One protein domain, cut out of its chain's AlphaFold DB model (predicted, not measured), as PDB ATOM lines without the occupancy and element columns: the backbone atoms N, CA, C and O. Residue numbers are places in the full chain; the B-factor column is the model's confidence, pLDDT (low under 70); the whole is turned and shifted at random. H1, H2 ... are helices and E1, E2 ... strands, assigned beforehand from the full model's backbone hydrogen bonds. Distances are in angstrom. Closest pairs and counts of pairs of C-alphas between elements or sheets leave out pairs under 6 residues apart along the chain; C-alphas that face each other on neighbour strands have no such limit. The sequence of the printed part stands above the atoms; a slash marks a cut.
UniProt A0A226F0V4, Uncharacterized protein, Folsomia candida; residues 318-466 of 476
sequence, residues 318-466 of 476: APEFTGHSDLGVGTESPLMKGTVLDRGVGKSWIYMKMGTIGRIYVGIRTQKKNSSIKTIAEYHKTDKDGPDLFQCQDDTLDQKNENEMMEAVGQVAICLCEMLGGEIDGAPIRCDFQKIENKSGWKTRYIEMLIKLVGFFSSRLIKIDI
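AT A GLANCE: This is residues 318 to 466 of the 476 residues of an uncharacterized protein of Folsomia candida (UniProt A0A226F0V4). This domain has little regular structure: a two-stranded ribbon, E1 and E2, at one end with H3 packed on it, H2 crossing H3, and long loops around short H1 toward the other end. The 149 printed residues, 54 in named elements, run E1 H1 H2 H3 E2, mixed in class, the sheet antiparallel. The whole is compact, radius of gyration of the C-alphas 14.9 A, spanning 44 by 36 by 30 A.

HOW THE PARTS SIT: Look first at E1, residues 318 to 324, and E2, residues 460 to 465, antiparallel neighbours; N 320 and O 463, 2.9 A apart, are within hydrogen-bond range. The closest C-alphas of E2 and H3, residues 444 to 458, are those of Leu 461 and Gly 455, 5.3 A apart. H2, residues 399 to 419, touches H3, closest at the C-alphas of Ala 413 and Val 454, 5.3 A, at a steep tilt of 49 degrees, the same way. H1, residues 350 to 354, is apart from H2, H3 and E2. Every O i to N i+4 pair is within hydrogen-bond range in H2 and H3; H1 has 0 of 1, but 2 of 2 O i to N i+3 pairs.

IN THESE COORDINATES: Find C-alpha 318 at (116.325, 103.556, 82.965), where E1 begins; E2 ends at C-alpha 465, (113.351, 107.204, 80.445). H2 measures 29.7 A, H3 21.5 A.

THE WHOLE: The printed part has no cut; links E1 to H1, H1 to H2 and H2 to H3 are long. Residues 329 to 332, 335 to 358 and 363 to 393 have pLDDT under 70.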
ATOM      1  N   ALA A 318     115.109 104.131  83.538       90.88
ATOM      2  CA  ALA A 318     116.325 103.556  82.965       90.88
ATOM      3  C   ALA A 318     117.287 104.669  82.514       90.88
ATOM      4  O   ALA A 318     117.178 105.160  81.389       90.88
ATOM      5  N   PRO A 319     118.207 105.121  83.386       92.81
ATOM      6  CA  PRO A 319     119.248 106.055  82.993       92.81
ATOM      7  C   PRO A 319     120.387 105.308  82.284       92.81
ATOM      8  O   PRO A 319     120.883 104.292  82.779       92.81
ATOM      9  N   GLU A 320     120.832 105.829  81.146       95.56
ATOM     10  CA  GLU A 320     121.925 105.253  80.358       95.56
ATOM     11  C   GLU A 320     122.779 106.337  79.691       95.56
ATOM     12  O   GLU A 320     122.274 107.393  79.299       95.56
ATOM     13  N   PHE A 321     124.079 106.072  79.537       95.62
ATOM     14  CA  PHE A 321     124.940 106.926  78.723       95.62
ATOM     15  C   PHE A 321     124.818 106.560  77.247       95.62
ATOM     16  O   PHE A 321     125.081 105.421  76.871       95.62
ATOM     17  N   THR A 322     124.498 107.539  76.405       93.62
ATOM     18  CA  THR A 322     124.216 107.318  74.976       93.62
ATOM     19  C   THR A 322     125.294 107.853  74.038       93.62
ATOM     20  O   THR A 322     125.296 107.512  72.860       93.62
ATOM     21  N   GLY A 323     126.234 108.661  74.529       90.75
ATOM     22  CA  GLY A 323     127.273 109.253  73.690       90.75
ATOM     23  C   GLY A 323     128.202 110.189  74.449       90.75
ATOM     24  O   GLY A 323     128.213 110.201  75.681       90.75
ATOM     25  N   HIS A 324     128.977 110.972  73.703       89.50
ATOM     26  CA  HIS A 324     129.858 112.010  74.239       89.50
ATOM     27  C   HIS A 324     129.132 113.354  74.314       89.50
ATOM     28  O   HIS A 324     128.325 113.674  73.447       89.50
ATOM     29  N   SER A 325     129.406 114.116  75.370       84.69
ATOM     30  CA  SER A 325     128.840 115.443  75.610       84.69
ATOM     31  C   SER A 325     129.933 116.501  75.540       84.69
ATOM     32  O   SER A 325     130.911 116.432  76.291       84.69
ATOM     33  N   ASP A 326     129.709 117.534  74.730       80.88
ATOM     34  CA  ASP A 326     130.632 118.664  74.596       80.88
ATOM     35  C   ASP A 326     130.660 119.561  75.846       80.88
ATOM     36  O   ASP A 326     131.614 120.301  76.080       80.88
ATOM     37  N   LEU A 327     129.648 119.460  76.718       76.56
ATOM     38  CA  LEU A 327     129.607 120.220  77.974       76.56
ATOM     39  C   LEU A 327     130.778 119.878  78.895       76.56
ATOM     40  O   LEU A 327     131.210 120.725  79.670       76.56
ATOM     41  N   GLY A 328     131.304 118.657  78.806       70.19
ATOM     42  CA  GLY A 328     132.438 118.242  79.617       70.19
ATOM     43  C   GLY A 328     133.769 118.830  79.151       70.19
ATOM     44  O   GLY A 328     134.705 118.850  79.943       70.19
ATOM     45  N   VAL A 329     133.882 119.298  77.899       66.94
ATOM     46  CA  VAL A 329     135.090 119.942  77.332       66.94
ATOM     47  C   VAL A 329     134.988 121.470  77.274       66.94
ATOM     48  O   VAL A 329     135.996 122.136  77.035       66.94
ATOM     49  N   GLY A 330     133.798 122.026  77.509       64.38
ATOM     50  CA  GLY A 330     133.539 123.462  77.460       64.38
ATOM     51  C   GLY A 330     134.293 124.272  78.520       64.38
ATOM     52  O   GLY A 330     134.676 123.779  79.580       64.38
ATOM     53  N   THR A 331     134.485 125.560  78.237       61.09
ATOM     54  CA  THR A 331     135.072 126.544  79.166       61.09
ATOM     55  C   THR A 331     134.030 127.237  80.043       61.09
ATOM     56  O   THR A 331     134.385 128.087  80.854       61.09
ATOM     57  N   GLU A 332     132.750 126.902  79.876       66.50
ATOM     58  CA  GLU A 332     131.619 127.498  80.587       66.50
ATOM     59  C   GLU A 332     130.942 126.460  81.489       66.50
ATOM     60  O   GLU A 332     130.827 125.287  81.138       66.50
ATOM     61  N   SER A 333     130.501 126.893  82.673       70.12
ATOM     62  CA  SER A 333     129.787 126.035  83.616       70.12
ATOM     63  C   SER A 333     128.288 126.246  83.435       70.12
ATOM     64  O   SER A 333     127.846 127.392  83.528       70.12
ATOM     65  N   PRO A 334     127.473 125.182  83.319       72.31
ATOM     66  CA  PRO A 334     126.016 125.314  83.388       72.31
ATOM     67  C   PRO A 334     125.523 125.802  84.763       72.31
ATOM     68  O   PRO A 334     124.340 126.079  84.928       72.31
ATOM     69  N   LEU A 335     126.415 125.901  85.756       69.25
ATOM     70  CA  LEU A 335     126.097 126.252  87.137       69.25
ATOM     71  C   LEU A 335     126.268 127.736  87.488       69.25
ATOM     72  O   LEU A 335     125.792 128.163  88.538       69.25
ATOM     73  N   MET A 336     126.948 128.528  86.652       68.25
ATOM     74  CA  MET A 336     127.312 129.919  86.964       68.25
ATOM     75  C   MET A 336     127.053 130.845  85.769       68.25
ATOM     76  O   MET A 336     127.115 130.401  84.626       68.25
ATOM     77  N   LYS A 337     126.762 132.133  86.014       60.50
ATOM     78  CA  LYS A 337     126.669 133.140  84.938       60.50
ATOM     79  C   LYS A 337     128.082 133.620  84.538       60.50
ATOM     80  O   LYS A 337     128.857 134.038  85.395       60.50
ATOM     81  N   GLY A 338     128.379 133.653  83.233       56.12
ATOM     82  CA  GLY A 338     129.545 134.339  82.646       56.12
ATOM     83  C   GLY A 338     130.881 133.571  82.633       56.12
ATOM     84  O   GLY A 338     130.989 132.445  83.109       56.12
ATOM     85  N   THR A 339     131.926 134.222  82.107       46.94
ATOM     86  CA  THR A 339     133.318 133.739  81.915       46.94
ATOM     87  C   THR A 339     134.135 133.594  83.212       46.94
ATOM     88  O   THR A 339     135.359 133.698  83.213       46.94
ATOM     89  N   VAL A 340     133.487 133.334  84.351       46.72
ATOM     90  CA  VAL A 340     134.146 133.239  85.673       46.72
ATOM     91  C   VAL A 340     134.640 131.813  85.970       46.72
ATOM     92  O   VAL A 340     134.874 131.428  87.111       46.72
ATOM     93  N   LEU A 341     134.847 131.007  84.933       49.47
ATOM     94  CA  LEU A 341     135.756 129.870  84.986       49.47
ATOM     95  C   LEU A 341     137.109 130.329  84.453       49.47
ATOM     96  O   LEU A 341     137.531 129.947  83.366       49.47
ATOM     97  N   ASP A 342     137.781 131.204  85.199       42.62
ATOM     98  CA  ASP A 342     139.141 131.587  84.842       42.62
ATOM     99  C   ASP A 342     140.055 130.372  85.057       42.62
ATOM    100  O   ASP A 342     140.553 130.118  86.156       42.62
ATOM    101  N   ARG A 343     140.243 129.614  83.973       40.78
ATOM    102  CA  ARG A 343     141.196 128.513  83.783       40.78
ATOM    103  C   ARG A 343     142.647 129.020  83.758       40.78
ATOM    104  O   ARG A 343     143.518 128.359  83.197       40.78
ATOM    105  N   GLY A 344     142.902 130.217  84.296       42.41
ATOM    106  CA  GLY A 344     144.217 130.826  84.366       42.41
ATOM    107  C   GLY A 344     145.237 129.859  84.956       42.41
ATOM    108  O   GLY A 344     144.946 129.118  85.898       42.41
ATOM    109  N   VAL A 345     146.438 129.865  84.382       38.94
ATOM    110  CA  VAL A 345     147.557 129.013  84.797       38.94
ATOM    111  C   VAL A 345     147.727 129.093  86.321       38.94
ATOM    112  O   VAL A 345     147.930 130.172  86.877       38.94
ATOM    113  N   GLY A 346     147.591 127.952  87.003       42.38
ATOM    114  CA  GLY A 346     147.692 127.846  88.465       42.38
ATOM    115  C   GLY A 346     146.383 128.016  89.258       42.38
ATOM    116  O   GLY A 346     146.427 127.945  90.487       42.38
ATOM    117  N   LYS A 347     145.220 128.208  88.616       41.69
ATOM    118  CA  LYS A 347     143.904 128.262  89.285       41.69
ATOM    119  C   LYS A 347     143.137 126.940  89.130       41.69
ATOM    120  O   LYS A 347     142.918 126.460  88.025       41.69
ATOM    121  N   SER A 348     142.692 126.359  90.247       42.97
ATOM    122  CA  SER A 348     141.749 125.226  90.250       42.97
ATOM    123  C   SER A 348     140.349 125.684  89.827       42.97
ATOM    124  O   SER A 348     139.923 126.777  90.211       42.97
ATOM    125  N   TRP A 349     139.597 124.833  89.120       46.94
ATOM    126  CA  TRP A 349     138.166 125.062  88.878       46.94
ATOM    127  C   TRP A 349     137.426 125.297  90.200       46.94
ATOM    128  O   TRP A 349     137.784 124.723  91.225       46.94
ATOM    129  N   ILE A 350     136.358 126.099  90.199       47.88
ATOM    130  CA  ILE A 350     135.594 126.391  91.428       47.88
ATOM    131  C   ILE A 350     134.999 125.113  92.042       47.88
ATOM    132  O   ILE A 350     135.038 124.956  93.259       47.88
ATOM    133  N   TYR A 351     134.568 124.140  91.232       49.69
ATOM    134  CA  TYR A 351     134.174 122.832  91.763       49.69
ATOM    135  C   TYR A 351     135.364 121.993  92.242       49.69
ATOM    136  O   TYR A 351     135.177 121.202  93.150       49.69
ATOM    137  N   MET A 352     136.587 122.203  91.742       46.62
ATOM    138  CA  MET A 352     137.821 121.596  92.281       46.62
ATOM    139  C   MET A 352     138.344 122.290  93.543       46.62
ATOM    140  O   MET A 352     139.169 121.738  94.265       46.62
ATOM    141  N   LYS A 353     137.856 123.496  93.855       45.53
ATOM    142  CA  LYS A 353     138.001 124.058  95.205       45.53
ATOM    143  C   LYS A 353     137.169 123.258  96.214       45.53
ATOM    144  O   LYS A 353     137.541 123.157  97.377       45.53
ATOM    145  N   MET A 354     136.066 122.647  95.771       46.78
ATOM    146  CA  MET A 354     135.168 121.864  96.626       46.78
ATOM    147  C   MET A 354     135.176 120.354  96.343       46.78
ATOM    148  O   MET A 354     134.517 119.623  97.057       46.78
ATOM    149  N   GLY A 355     135.943 119.869  95.367       51.91
ATOM    150  CA  GLY A 355     136.005 118.480  94.907       51.91
ATOM    151  C   GLY A 355     137.454 118.072  94.644       51.91
ATOM    152  O   GLY A 355     138.280 118.917  94.316       51.91
ATOM    153  N   THR A 356     137.785 116.800  94.834       56.56
ATOM    154  CA  THR A 356     139.088 116.245  94.415       56.56
ATOM    155  C   THR A 356     138.894 115.396  93.160       56.56
ATOM    156  O   THR A 356     137.775 115.269  92.666       56.56
ATOM    157  N   ILE A 357     139.971 114.850  92.595       62.53
ATOM    158  CA  ILE A 357     139.919 113.976  91.413       62.53
ATOM    159  C   ILE A 357     138.861 112.896  91.595       62.53
ATOM    160  O   ILE A 357     138.918 112.134  92.562       62.53
ATOM    161  N   GLY A 358     137.895 112.839  90.680       64.44
ATOM    162  CA  GLY A 358     136.831 111.850  90.754       64.44
ATOM    163  C   GLY A 358     135.951 111.963  92.002       64.44
ATOM    164  O   GLY A 358     135.110 111.108  92.194       64.44
ATOM    165  N   ARG A 359     136.082 112.979  92.863       74.38
ATOM    166  CA  ARG A 359     135.229 113.175  94.046       74.38
ATOM    167  C   ARG A 359     134.571 114.539  93.989       74.38
ATOM    168  O   ARG A 359     135.202 115.565  94.247       74.38
ATOM    169  N   ILE A 360     133.294 114.547  93.636       74.94
ATOM    170  CA  ILE A 360     132.560 115.774  93.349       74.94
ATOM    171  C   ILE A 360     131.642 116.097  94.529       74.94
ATOM    172  O   ILE A 360     130.792 115.292  94.920       74.94
ATOM    173  N   TYR A 361     131.803 117.298  95.082       76.06
ATOM    174  CA  TYR A 361     130.887 117.876  96.061       76.06
ATOM    175  C   TYR A 361     129.986 118.911  95.389       76.06
ATOM    176  O   TYR A 361     130.458 119.782  94.657       76.06
ATOM    177  N   VAL A 362     128.695 118.858  95.710       73.69
ATOM    178  CA  VAL A 362     127.715 119.889  95.365       73.69
ATOM    179  C   VAL A 362     126.926 120.253  96.620       73.69
ATOM    180  O   VAL A 362     126.304 119.388  97.239       73.69
ATOM    181  N   GLY A 363     126.937 121.542  96.970       66.56
ATOM    182  CA  GLY A 363     126.074 122.110  98.003       66.56
ATOM    183  C   GLY A 363     126.076 123.639  98.012       66.56
ATOM    184  O   GLY A 363     127.066 124.255  97.618       66.56
ATOM    185  N   ILE A 364     124.991 124.265  98.489       61.25
ATOM    186  CA  ILE A 364     124.840 125.738  98.545       61.25
ATOM    187  C   ILE A 364     125.746 126.430  99.573       61.25
ATOM    188  O   ILE A 364     125.789 127.657  99.643       61.25
ATOM    189  N   ARG A 365     126.433 125.682 100.447       55.78
ATOM    190  CA  ARG A 365     127.250 126.274 101.515       55.78
ATOM    191  C   ARG A 365     128.695 126.464 101.076       55.78
ATOM    192  O   ARG A 365     129.478 125.517 101.077       55.78
ATOM    193  N   THR A 366     129.081 127.719 100.871       51.75
ATOM    194  CA  THR A 366     130.473 128.149 101.042       51.75
ATOM    195  C   THR A 366     130.915 127.874 102.486       51.75
ATOM    196  O   THR A 366     130.156 128.093 103.440       51.75
ATOM    197  N   GLN A 367     132.135 127.360 102.695       44.28
ATOM    198  CA  GLN A 367     132.699 127.272 104.048       44.28
ATOM    199  C   GLN A 367     132.788 128.694 104.626       44.28
ATOM    200  O   GLN A 367     133.657 129.481 104.255       44.28
ATOM    201  N   LYS A 368     131.899 129.045 105.563       41.78
ATOM    202  CA  LYS A 368     132.079 130.256 106.373       41.78
ATOM    203  C   LYS A 368     133.273 130.021 107.298       41.78
ATOM    204  O   LYS A 368     133.249 129.071 108.077       41.78
ATOM    205  N   LYS A 369     134.259 130.929 107.280       42.66
ATOM    206  CA  LYS A 369     135.482 130.903 108.121       42.66
ATOM    207  C   LYS A 369     135.254 130.558 109.605       42.66
ATOM    208  O   LYS A 369     136.167 130.053 110.242       42.66
ATOM    209  N   ASN A 370     134.055 130.812 110.141       41.81
ATOM    210  CA  ASN A 370     133.747 130.711 111.570       41.81
ATOM    211  C   ASN A 370     132.675 129.662 111.929       41.81
ATOM    212  O   ASN A 370     132.146 129.707 113.038       41.81
ATOM    213  N   SER A 371     132.297 128.732 111.040       43.56
ATOM    214  CA  SER A 371     131.374 127.661 111.448       43.56
ATOM    215  C   SER A 371     132.123 126.541 112.174       43.56
ATOM    216  O   SER A 371     133.007 125.916 111.595       43.56
ATOM    217  N   SER A 372     131.716 126.222 113.405       40.88
ATOM    218  CA  SER A 372     132.245 125.101 114.205       40.88
ATOM    219  C   SER A 372     131.952 123.709 113.618       40.88
ATOM    220  O   SER A 372     132.441 122.707 114.133       40.88
ATOM    221  N   ILE A 373     131.167 123.631 112.537       44.53
ATOM    222  CA  ILE A 373     130.753 122.392 111.875       44.53
ATOM    223  C   ILE A 373     131.382 122.352 110.478       44.53
ATOM    224  O   ILE A 373     130.865 122.960 109.538       44.53
ATOM    225  N   LYS A 374     132.494 121.622 110.325       46.78
ATOM    226  CA  LYS A 374     133.085 121.337 109.007       46.78
ATOM    227  C   LYS A 374     132.134 120.410 108.243       46.78
ATOM    228  O   LYS A 374     132.003 119.241 108.584       46.78
ATOM    229  N   THR A 375     131.411 120.951 107.261       51.62
ATOM    230  CA  THR A 375     130.468 120.176 106.420       51.62
ATOM    231  C   THR A 375     131.137 119.623 105.152       51.62
ATOM    232  O   THR A 375     130.565 118.779 104.476       51.62
ATOM    233  N   ILE A 376     132.357 120.087 104.863       57.09
ATOM    234  CA  ILE A 376     133.186 119.748 103.700       57.09
ATOM    235  C   ILE A 376     134.510 119.197 104.240       57.09
ATOM    236  O   ILE A 376     135.044 119.758 105.205       57.09
ATOM    237  N   ALA A 377     135.011 118.101 103.666       59.12
ATOM    238  CA  ALA A 377     136.258 117.472 104.094       59.12
ATOM    239  C   ALA A 377     137.472 118.411 103.946       59.12
ATOM    240  O   ALA A 377     137.506 119.281 103.080       59.12
ATOM    241  N   GLU A 378     138.481 118.239 104.805       57.72
ATOM    242  CA  GLU A 378     139.638 119.149 104.895       57.72
ATOM    243  C   GLU A 378     140.561 119.109 103.669       57.72
ATOM    244  O   GLU A 378     141.324 120.045 103.456       57.72
ATOM    245  N   TYR A 379     140.487 118.047 102.862       60.50
ATOM    246  CA  TYR A 379     141.278 117.906 101.638       60.50
ATOM    247  C   TYR A 379     140.728 118.718 100.457       60.50
ATOM    248  O   TYR A 379     141.390 118.836  99.428       60.50
ATOM    249  N   HIS A 380     139.528 119.286 100.581       57.97
ATOM    250  CA  HIS A 380     139.043 120.264  99.618       57.97
ATOM    251  C   HIS A 380     139.706 121.614  99.894       57.97
ATOM    252  O   HIS A 380     139.693 122.095 101.027       57.97
ATOM    253  N   LYS A 381     140.289 122.235  98.861       54.09
ATOM    254  CA  LYS A 381     140.944 123.546  98.971       54.09
ATOM    255  C   LYS A 381     139.899 124.634  99.231       54.09
ATOM    256  O   LYS A 381     139.330 125.200  98.302       54.09
ATOM    257  N   THR A 382     139.663 124.962 100.498       53.84
ATOM    258  CA  THR A 382     138.622 125.920 100.917       53.84
ATOM    259  C   THR A 382     139.102 127.372 100.953       53.84
ATOM    260  O   THR A 382     138.470 128.254 101.542       53.84
ATOM    261  N   ASP A 383     140.225 127.634 100.289       45.75
ATOM    262  CA  ASP A 383     140.954 128.890 100.319       45.75
ATOM    263  C   ASP A 383     140.180 130.003  99.582       45.75
ATOM    264  O   ASP A 383     140.401 130.264  98.404       45.75
ATOM    265  N   LYS A 384     139.315 130.695 100.335       50.53
ATOM    266  CA  LYS A 384     138.843 132.087 100.158       50.53
ATOM    267  C   LYS A 384     137.968 132.403  98.921       50.53
ATOM    268  O   LYS A 384     138.304 132.094  97.782       50.53
ATOM    269  N   ASP A 385     136.861 133.103  99.191       48.09
ATOM    270  CA  ASP A 385     136.070 133.947  98.275       48.09
ATOM    271  C   ASP A 385     135.871 133.394  96.848       48.09
ATOM    272  O   ASP A 385     136.222 134.025  95.852       48.09
ATOM    273  N   GLY A 386     135.314 132.184  96.741       47.47
ATOM    274  CA  GLY A 386     134.734 131.686  95.490       47.47
ATOM    275  C   GLY A 386     133.242 132.028  95.417       47.47
ATOM    276  O   GLY A 386     132.596 132.038  96.467       47.47
ATOM    277  N   PRO A 387     132.684 132.303  94.222       50.66
ATOM    278  CA  PRO A 387     131.237 132.420  94.074       50.66
ATOM    279  C   PRO A 387     130.555 131.101  94.466       50.66
ATOM    280  O   PRO A 387     131.176 130.035  94.401       50.66
ATOM    281  N   ASP A 388     129.283 131.171  94.862       54.66
ATOM    282  CA  ASP A 388     128.481 129.971  95.096       54.66
ATOM    283  C   ASP A 388     128.515 129.073  93.848       54.66
ATOM    284  O   ASP A 388     128.422 129.563  92.720       54.66
ATOM    285  N   LEU A 389     128.668 127.759  94.065       56.62
ATOM    286  CA  LEU A 389     128.753 126.755  92.995       56.62
ATOM    287  C   LEU A 389     127.575 126.856  92.032       56.62
ATOM    288  O   LEU A 389     127.761 126.666  90.839       56.62
ATOM    289  N   PHE A 390     126.397 127.160  92.576       64.06
ATOM    290  CA  PHE A 390     125.158 127.361  91.849       64.06
ATOM    291  C   PHE A 390     124.731 128.815  91.958       64.06
ATOM    292  O   PHE A 390     124.624 129.361  93.056       64.06
ATOM    293  N   GLN A 391     124.425 129.411  90.814       64.19
ATOM    294  CA  GLN A 391     123.816 130.725  90.727       64.19
ATOM    295  C   GLN A 391     122.518 130.600  89.941       64.19
ATOM    296  O   GLN A 391     122.545 130.243  88.763       64.19
ATOM    297  N   CYS A 392     121.386 130.898  90.586       67.00
ATOM    298  CA  CYS A 392     120.106 131.063  89.906       67.00
ATOM    299  C   CYS A 392     120.287 131.970  88.682       67.00
ATOM    300  O   CYS A 392     120.679 133.133  88.807       67.00
ATOM    301  N   GLN A 393     120.047 131.419  87.490       67.38
ATOM    302  CA  GLN A 393     120.268 132.158  86.249       67.38
ATOM    303  C   GLN A 393     119.078 133.047  85.867       67.38
ATOM    304  O   GLN A 393     119.240 134.012  85.120       67.38
ATOM    305  N   ASP A 394     117.905 132.753  86.418       74.38
ATOM    306  CA  ASP A 394     116.664 133.470  86.161       74.38
ATOM    307  C   ASP A 394     116.345 134.403  87.334       74.38
ATOM    308  O   ASP A 394     115.998 133.963  88.431       74.38
ATOM    309  N   ASP A 395     116.476 135.708  87.100       76.94
ATOM    310  CA  ASP A 395     116.272 136.728  88.131       76.94
ATOM    311  C   ASP A 395     114.780 136.908  88.494       76.94
ATOM    312  O   ASP A 395     114.460 137.635  89.433       76.94
ATOM    313  N   THR A 396     113.861 136.237  87.785       80.44
ATOM    314  CA  THR A 396     112.417 136.241  88.084       80.44
ATOM    315  C   THR A 396     112.011 135.205  89.135       80.44
ATOM    316  O   THR A 396     110.890 135.245  89.647       80.44
ATOM    317  N   LEU A 397     112.909 134.277  89.475       82.00
ATOM    318  CA  LEU A 397     112.653 133.213  90.439       82.00
ATOM    319  C   LEU A 397     113.063 133.610  91.860       82.00
ATOM    320  O   LEU A 397     113.933 134.450  92.087       82.00
ATOM    321  N   ASP A 398     112.474 132.928  92.844       84.25
ATOM    322  CA  ASP A 398     112.983 132.951  94.214       84.25
ATOM    323  C   ASP A 398     114.362 132.282  94.251       84.25
ATOM    324  O   ASP A 398     114.478 131.054  94.264       84.25
ATOM    325  N   GLN A 399     115.404 133.111  94.279       78.50
ATOM    326  CA  GLN A 399     116.797 132.676  94.222       78.50
ATOM    327  C   GLN A 399     117.156 131.673  95.319       78.50
ATOM    328  O   GLN A 399     117.941 130.758  95.086       78.50
ATOM    329  N   LYS A 400     116.587 131.814  96.523       80.88
ATOM    330  CA  LYS A 400     116.906 130.917  97.636       80.88
ATOM    331  C   LYS A 400     116.320 129.533  97.382       80.88
ATOM    332  O   LYS A 400     117.043 128.542  97.458       80.88
ATOM    333  N   ASN A 401     115.023 129.475  97.089       83.00
ATOM    334  CA  ASN A 401     114.336 128.214  96.818       83.00
ATOM    335  C   ASN A 401     114.909 127.524  95.576       83.00
ATOM    336  O   ASN A 401     115.050 126.301  95.553       83.00
ATOM    337  N   GLU A 402     115.286 128.313  94.574       84.75
ATOM    338  CA  GLU A 402     115.918 127.816  93.366       84.75
ATOM    339  C   GLU A 402     117.294 127.209  93.639       84.75
ATOM    340  O   GLU A 402     117.550 126.079  93.231       84.75
ATOM    341  N   ASN A 403     118.159 127.905  94.381       80.38
ATOM    342  CA  ASN A 403     119.480 127.388  94.732       80.38
ATOM    343  C   ASN A 403     119.382 126.089  95.555       80.38
ATOM    344  O   ASN A 403     120.124 125.145  95.292       80.38
ATOM    345  N   GLU A 404     118.447 126.007  96.511       82.88
ATOM    346  CA  GLU A 404     118.208 124.781  97.289       82.88
ATOM    347  C   GLU A 404     117.740 123.609  96.411       82.88
ATOM    348  O   GLU A 404     118.155 122.469  96.620       82.88
ATOM    349  N   MET A 405     116.863 123.867  95.437       87.50
ATOM    350  CA  MET A 405     116.407 122.836  94.504       87.50
ATOM    351  C   MET A 405     117.538 122.383  93.581       87.50
ATOM    352  O   MET A 405     117.718 121.194  93.338       87.50
ATOM    353  N   MET A 406     118.336 123.323  93.094       84.75
ATOM    354  CA  MET A 406     119.452 123.050  92.201       84.75
ATOM    355  C   MET A 406     120.589 122.274  92.876       84.75
ATOM    356  O   MET A 406     121.213 121.435  92.226       84.75
ATOM    357  N   GLU A 407     120.812 122.465  94.179       85.25
ATOM    358  CA  GLU A 407     121.677 121.577  94.967       85.25
ATOM    359  C   GLU A 407     121.179 120.127  94.920       85.25
ATOM    360  O   GLU A 407     121.972 119.226  94.642       85.25
ATOM    361  N   ALA A 408     119.873 119.898  95.113       88.88
ATOM    362  CA  ALA A 408     119.291 118.561  94.996       88.88
ATOM    363  C   ALA A 408     119.501 117.982  93.585       88.88
ATOM    364  O   ALA A 408     119.906 116.827  93.440       88.88
ATOM    365  N   VAL A 409     119.291 118.791  92.541       91.31
ATOM    366  CA  VAL A 409     119.506 118.392  91.138       91.31
ATOM    367  C   VAL A 409     120.965 118.007  90.883       91.31
ATOM    368  O   VAL A 409     121.228 116.956  90.301       91.31
ATOM    369  N   GLY A 410     121.923 118.810  91.348       89.25
ATOM    370  CA  GLY A 410     123.347 118.530  91.176       89.25
ATOM    371  C   GLY A 410     123.830 117.313  91.966       89.25
ATOM    372  O   GLY A 410     124.621 116.526  91.449       89.25
ATOM    373  N   GLN A 411     123.316 117.097  93.179       90.62
ATOM    374  CA  GLN A 411     123.591 115.881  93.951       90.62
ATOM    375  C   GLN A 411     123.079 114.635  93.220       90.62
ATOM    376  O   GLN A 411     123.817 113.658  93.087       90.62
ATOM    377  N   VAL A 412     121.855 114.676  92.675       94.81
ATOM    378  CA  VAL A 412     121.311 113.582  91.853       94.81
ATOM    379  C   VAL A 412     122.137 113.379  90.578       94.81
ATOM    380  O   VAL A 412     122.408 112.235  90.223       94.81
ATOM    381  N   ALA A 413     122.615 114.447  89.931       94.12
ATOM    382  CA  ALA A 413     123.479 114.347  88.751       94.12
ATOM    383  C   ALA A 413     124.763 113.556  89.037       94.12
ATOM    384  O   ALA A 413     125.124 112.663  88.270       94.12
ATOM    385  N   ILE A 414     125.429 113.835  90.162       92.44
ATOM    386  CA  ILE A 414     126.643 113.115  90.572       92.44
ATOM    387  C   ILE A 414     126.315 111.663  90.929       92.44
ATOM    388  O   ILE A 414     127.060 110.773  90.530       92.44
ATOM    389  N   CYS A 415     125.187 111.410  91.605       95.44
ATOM    390  CA  CYS A 415     124.729 110.046  91.888       95.44
ATOM    391  C   CYS A 415     124.534 109.243  90.594       95.44
ATOM    392  O   CYS A 415     124.973 108.100  90.518       95.44
ATOM    393  N   LEU A 416     123.912 109.833  89.563       96.94
ATOM    394  CA  LEU A 416     123.759 109.181  88.258       96.94
ATOM    395  C   LEU A 416     125.111 108.951  87.578       96.94
ATOM    396  O   LEU A 416     125.332 107.874  87.033       96.94
ATOM    397  N   CYS A 417     126.027 109.922  87.643       95.12
ATOM    398  CA  CYS A 417     127.372 109.768  87.093       95.12
ATOM    399  C   CYS A 417     128.126 108.614  87.763       95.12
ATOM    400  O   CYS A 417     128.600 107.728  87.061       95.12
ATOM    401  N   GLU A 418     128.204 108.581  89.095       95.50
ATOM    402  CA  GLU A 418     128.873 107.493  89.817       95.50
ATOM    403  C   GLU A 418     128.195 106.143  89.541       95.50
ATOM    404  O   GLU A 418     128.866 105.153  89.246       95.50
ATOM    405  N   MET A 419     126.859 106.103  89.574       96.75
ATOM    406  CA  MET A 419     126.091 104.880  89.349       96.75
ATOM    407  C   MET A 419     126.310 104.273  87.963       96.75
ATOM    408  O   MET A 419     126.322 103.048  87.825       96.75
ATOM    409  N   LEU A 420     126.470 105.113  86.943       96.38
ATOM    410  CA  LEU A 420     126.696 104.690  85.564       96.38
ATOM    411  C   LEU A 420     128.182 104.489  85.227       96.38
ATOM    412  O   LEU A 420     128.497 104.181  84.080       96.38
ATOM    413  N   GLY A 421     129.088 104.645  86.199       94.38
ATOM    414  CA  GLY A 421     130.530 104.523  85.971       94.38
ATOM    415  C   GLY A 421     131.102 105.673  85.143       94.38
ATOM    416  O   GLY A 421     132.004 105.468  84.340       94.38
ATOM    417  N   GLY A 422     130.542 106.872  85.292       91.19
ATOM    418  CA  GLY A 422     131.044 108.083  84.660       91.19
ATOM    419  C   GLY A 422     132.433 108.448  85.171       91.19
ATOM    420  O   GLY A 422     132.784 108.197  86.326       91.19
ATOM    421  N   GLU A 423     133.205 109.092  84.307       87.50
ATOM    422  CA  GLU A 423     134.564 109.529  84.599       87.50
ATOM    423  C   GLU A 423     134.684 111.033  84.386       87.50
ATOM    424  O   GLU A 423     134.053 111.605  83.498       87.50
ATOM    425  N   ILE A 424     135.520 111.665  85.200       79.69
ATOM    426  CA  ILE A 424     135.930 113.053  85.040       79.69
ATOM    427  C   ILE A 424     137.454 113.072  84.994       79.69
ATOM    428  O   ILE A 424     138.125 112.595  85.909       79.69
ATOM    429  N   ASP A 425     137.998 113.551  83.878       70.62
ATOM    430  CA  ASP A 425     139.443 113.681  83.654       70.62
ATOM    431  C   ASP A 425     140.236 112.377  83.860       70.62
ATOM    432  O   ASP A 425     141.341 112.380  84.400       70.62
ATOM    433  N   GLY A 426     139.658 111.250  83.429       73.19
ATOM    434  CA  GLY A 426     140.268 109.921  83.535       73.19
ATOM    435  C   GLY A 426     140.147 109.268  84.915       73.19
ATOM    436  O   GLY A 426     140.746 108.220  85.143       73.19
ATOM    437  N   ALA A 427     139.382 109.859  85.838       77.81
ATOM    438  CA  ALA A 427     139.105 109.278  87.145       77.81
ATOM    439  C   ALA A 427     137.611 108.969  87.336       77.81
ATOM    440  O   ALA A 427     136.768 109.790  86.963       77.81
ATOM    441  N   PRO A 428     137.255 107.839  87.978       86.81
ATOM    442  CA  PRO A 428     135.865 107.514  88.284       86.81
ATOM    443  C   PRO A 428     135.215 108.575  89.170       86.81
ATOM    444  O   PRO A 428     135.772 108.943  90.205       86.81
ATOM    445  N   ILE A 429     134.018 109.022  88.798       88.44
ATOM    446  CA  ILE A 429     133.224 109.964  89.591       88.44
ATOM    447  C   ILE A 429     132.683 109.270  90.846       88.44
ATOM    448  O   ILE A 429     132.185 108.148  90.792       88.44
ATOM    449  N   ARG A 430     132.757 109.975  91.974       88.44
ATOM    450  CA  ARG A 430     132.322 109.598  93.316       88.44
ATOM    451  C   ARG A 430     131.610 110.773  93.977       88.44
ATOM    452  O   ARG A 430     132.070 111.915  93.889       88.44
ATOM    453  N   CYS A 431     130.522 110.495  94.681       88.06
ATOM    454  CA  CYS A 431     129.846 111.454  95.542       88.06
ATOM    455  C   CYS A 431     130.742 111.821  96.732       88.06
ATOM    456  O   CYS A 431     131.114 110.949  97.515       88.06
ATOM    457  N   ASP A 432     131.022 113.113  96.923       82.12
ATOM    458  CA  ASP A 432     131.756 113.610  98.099       82.12
ATOM    459  C   ASP A 432     130.854 114.358  99.095       82.12
ATOM    460  O   ASP A 432     131.263 115.261  99.820       82.12
ATOM    461  N   PHE A 433     129.574 113.993  99.122       80.94
ATOM    462  CA  PHE A 433     128.578 114.516 100.050       80.94
ATOM    463  C   PHE A 433     127.939 113.377 100.836       80.94
ATOM    464  O   PHE A 433     127.786 112.249 100.376       80.94
ATOM    465  N   GLN A 434     127.551 113.673 102.075       81.81
ATOM    466  CA  GLN A 434     127.053 112.642 102.983       81.81
ATOM    467  C   GLN A 434     125.571 112.327 102.781       81.81
ATOM    468  O   GLN A 434     125.137 111.239 103.168       81.81
ATOM    469  N   LYS A 435     124.800 113.271 102.230       86.75
ATOM    470  CA  LYS A 435     123.348 113.181 102.064       86.75
ATOM    471  C   LYS A 435     122.873 113.891 100.795       86.75
ATOM    472  O   LYS A 435     123.531 114.828 100.360       86.75
ATOM    473  N   ILE A 436     121.729 113.460 100.274       89.12
ATOM    474  CA  ILE A 436     120.984 114.117  99.194       89.12
ATOM    475  C   ILE A 436     119.876 114.971  99.815       89.12
ATOM    476  O   ILE A 436     119.194 114.540 100.754       89.12
ATOM    477  N   GLU A 437     119.677 116.167  99.279       88.38
ATOM    478  CA  GLU A 437     118.523 117.006  99.578       88.38
ATOM    479  C   GLU A 437     117.264 116.429  98.909       88.38
ATOM    480  O   GLU A 437     117.068 116.494  97.698       88.38
ATOM    481  N   ASN A 438     116.387 115.827  99.716       84.56
ATOM    482  CA  ASN A 438     115.156 115.182  99.259       84.56
ATOM    483  C   ASN A 438     114.029 116.216  99.082       84.56
ATOM    484  O   ASN A 438     113.252 116.472 100.006       84.56
ATOM    485  N   LYS A 439     113.971 116.847  97.906       86.69
ATOM    486  CA  LYS A 439     112.956 117.849  97.544       86.69
ATOM    487  C   LYS A 439     111.971 117.250  96.531       86.69
ATOM    488  O   LYS A 439     112.385 116.778  95.478       86.69
ATOM    489  N   SER A 440     110.669 117.304  96.820       83.44
ATOM    490  CA  SER A 440     109.621 116.706  95.971       83.44
ATOM    491  C   SER A 440     109.157 117.598  94.815       83.44
ATOM    492  O   SER A 440     108.674 117.072  93.820       83.44
ATOM    493  N   GLY A 441     109.325 118.921  94.918       86.56
ATOM    494  CA  GLY A 441     108.789 119.915  93.973       86.56
ATOM    495  C   GLY A 441     109.564 120.061  92.660       86.56
ATOM    496  O   GLY A 441     109.785 121.185  92.205       86.56
ATOM    497  N   TRP A 442     110.030 118.955  92.082       90.94
ATOM    498  CA  TRP A 442     110.755 118.985  90.816       90.94
ATOM    499  C   TRP A 442     109.825 119.397  89.660       90.94
ATOM    500  O   TRP A 442     108.629 119.134  89.676       90.94
ATOM    501  N   LYS A 443     110.388 120.059  88.647       90.00
ATOM    502  CA  LYS A 443     109.733 120.590  87.447       90.00
ATOM    503  C   LYS A 443     110.541 120.148  86.232       90.00
ATOM    504  O   LYS A 443     111.731 119.868  86.364       90.00
ATOM    505  N   THR A 444     109.940 120.169  85.047       90.19
ATOM    506  CA  THR A 444     110.585 119.739  83.792       90.19
ATOM    507  C   THR A 444     111.948 120.399  83.553       90.19
ATOM    508  O   THR A 444     112.915 119.707  83.252       90.19
ATOM    509  N   ARG A 445     112.082 121.706  83.817       88.50
ATOM    510  CA  ARG A 445     113.362 122.432  83.683       88.50
ATOM    511  C   ARG A 445     114.499 121.891  84.561       88.50
ATOM    512  O   ARG A 445     115.667 122.016  84.210       88.50
ATOM    513  N   TYR A 446     114.183 121.269  85.697       91.38
ATOM    514  CA  TYR A 446     115.197 120.644  86.548       91.38
ATOM    515  C   TYR A 446     115.702 119.321  85.965       91.38
ATOM    516  O   TYR A 446     116.839 118.948  86.230       91.38
ATOM    517  N   ILE A 447     114.911 118.647  85.123       93.06
ATOM    518  CA  ILE A 447     115.366 117.481  84.352       93.06
ATOM    519  C   ILE A 447     116.321 117.909  83.245       93.06
ATOM    520  O   ILE A 447     117.374 117.305  83.071       93.06
ATOM    521  N   GLU A 448     115.996 118.982  82.525       90.94
ATOM    522  CA  GLU A 448     116.897 119.550  81.515       90.94
ATOM    523  C   GLU A 448     118.242 119.931  82.138       90.94
ATOM    524  O   GLU A 448     119.306 119.641  81.592       90.94
ATOM    525  N   MET A 449     118.192 120.533  83.325       89.00
ATOM    526  CA  MET A 449     119.386 120.868  84.076       89.00
ATOM    527  C   MET A 449     120.134 119.629  84.575       89.00
ATOM    528  O   MET A 449     121.347 119.560  84.414       89.00
ATOM    529  N   LEU A 450     119.439 118.622  85.108       93.25
ATOM    530  CA  LEU A 450     120.035 117.338  85.481       93.25
ATOM    531  C   LEU A 450     120.837 116.737  84.316       93.25
ATOM    532  O   LEU A 450     121.993 116.361  84.500       93.25
ATOM    533  N   ILE A 451     120.252 116.702  83.115       93.62
ATOM    534  CA  ILE A 451     120.902 116.189  81.900       93.62
ATOM    535  C   ILE A 451     122.159 117.006  81.570       93.62
ATOM    536  O   ILE A 451     123.219 116.425  81.332       93.62
ATOM    537  N   LYS A 452     122.074 118.345  81.615       89.81
ATOM    538  CA  LYS A 452     123.231 119.232  81.398       89.81
ATOM    539  C   LYS A 452     124.347 118.975  82.409       89.81
ATOM    540  O   LYS A 452     125.512 118.936  82.026       89.81
ATOM    541  N   LEU A 453     124.012 118.769  83.682       88.56
ATOM    542  CA  LEU A 453     124.996 118.510  84.734       88.56
ATOM    543  C   LEU A 453     125.672 117.160  84.592       88.56
ATOM    544  O   LEU A 453     126.888 117.080  84.742       88.56
ATOM    545  N   VAL A 454     124.926 116.117  84.238       91.56
ATOM    546  CA  VAL A 454     125.532 114.823  83.916       91.56
ATOM    547  C   VAL A 454     126.488 114.963  82.728       91.56
ATOM    548  O   VAL A 454     127.626 114.499  82.807       91.56
ATOM    549  N   GLY A 455     126.071 115.672  81.675       89.94
ATOM    550  CA  GLY A 455     126.910 115.963  80.511       89.94
ATOM    551  C   GLY A 455     128.165 116.763  80.835       89.94
ATOM    552  O   GLY A 455     129.218 116.502  80.254       89.94
ATOM    553  N   PHE A 456     128.064 117.705  81.769       85.19
ATOM    554  CA  PHE A 456     129.178 118.514  82.249       85.19
ATOM    555  C   PHE A 456     130.161 117.699  83.099       85.19
ATOM    556  O   PHE A 456     131.361 117.747  82.852       85.19
ATOM    557  N   PHE A 457     129.678 116.913  84.066       85.19
ATOM    558  CA  PHE A 457     130.556 116.158  84.965       85.19
ATOM    559  C   PHE A 457     131.224 114.965  84.285       85.19
ATOM    560  O   PHE A 457     132.410 114.733  84.493       85.19
ATOM    561  N   SER A 458     130.476 114.204  83.486       88.00
ATOM    562  CA  SER A 458     130.957 112.935  82.922       88.00
ATOM    563  C   SER A 458     131.496 113.047  81.496       88.00
ATOM    564  O   SER A 458     132.044 112.084  80.971       88.00
ATOM    565  N   SER A 459     131.309 114.188  80.820       86.44
ATOM    566  CA  SER A 459     131.519 114.305  79.365       86.44
ATOM    567  C   SER A 459     130.706 113.281  78.547       86.44
ATOM    568  O   SER A 459     131.065 112.948  77.415       86.44
ATOM    569  N   ARG A 460     129.595 112.767  79.101       91.25
ATOM    570  CA  ARG A 460     128.697 111.799  78.454       91.25
ATOM    571  C   ARG A 460     127.282 112.345  78.340       91.25
ATOM    572  O   ARG A 460     126.769 112.959  79.269       91.25
ATOM    573  N   LEU A 461     126.622 112.074  77.222       92.31
ATOM    574  CA  LEU A 461     125.181 112.291  77.111       92.31
ATOM    575  C   LEU A 461     124.450 111.235  77.930       92.31
ATOM    576  O   LEU A 461     124.833 110.065  77.908       92.31
ATOM    577  N   ILE A 462     123.389 111.651  78.616       94.38
ATOM    578  CA  ILE A 462     122.505 110.758  79.357       94.38
ATOM    579  C   ILE A 462     121.110 110.775  78.743       94.38
ATOM    580  O   ILE A 462     120.552 111.833  78.449       94.38
ATOM    581  N   LYS A 463     120.535 109.585  78.591       94.19
ATOM    582  CA  LYS A 463     119.110 109.382  78.349       94.19
ATOM    583  C   LYS A 463     118.481 108.868  79.636       94.19
ATOM    584  O   LYS A 463     119.042 107.993  80.288       94.19
ATOM    585  N   ILE A 464     117.348 109.453  80.016       93.56
ATOM    586  CA  ILE A 464     116.577 109.056  81.195       93.56
ATOM    587  C   ILE A 464     115.146 108.822  80.735       93.56
ATOM    588  O   ILE A 464     114.413 109.776  80.461       93.56
ATOM    589  N   ASP A 465     114.751 107.558  80.652       93.12
ATOM    590  CA  ASP A 465     113.351 107.204  80.445       93.12
ATOM    591  C   ASP A 465     112.614 107.402  81.783       93.12
ATOM    592  O   ASP A 465     113.037 106.864  82.804       93.12
ATOM    593  N   ILE A 466     111.574 108.245  81.808       93.56
ATOM    594  CA  ILE A 466     110.800 108.577  83.020       93.56
ATOM    595  C   ILE A 466     109.358 108.102  82.806       93.56
ATOM    596  O   ILE A 466     108.739 108.538  81.834       93.56
TER     597      ILE A 466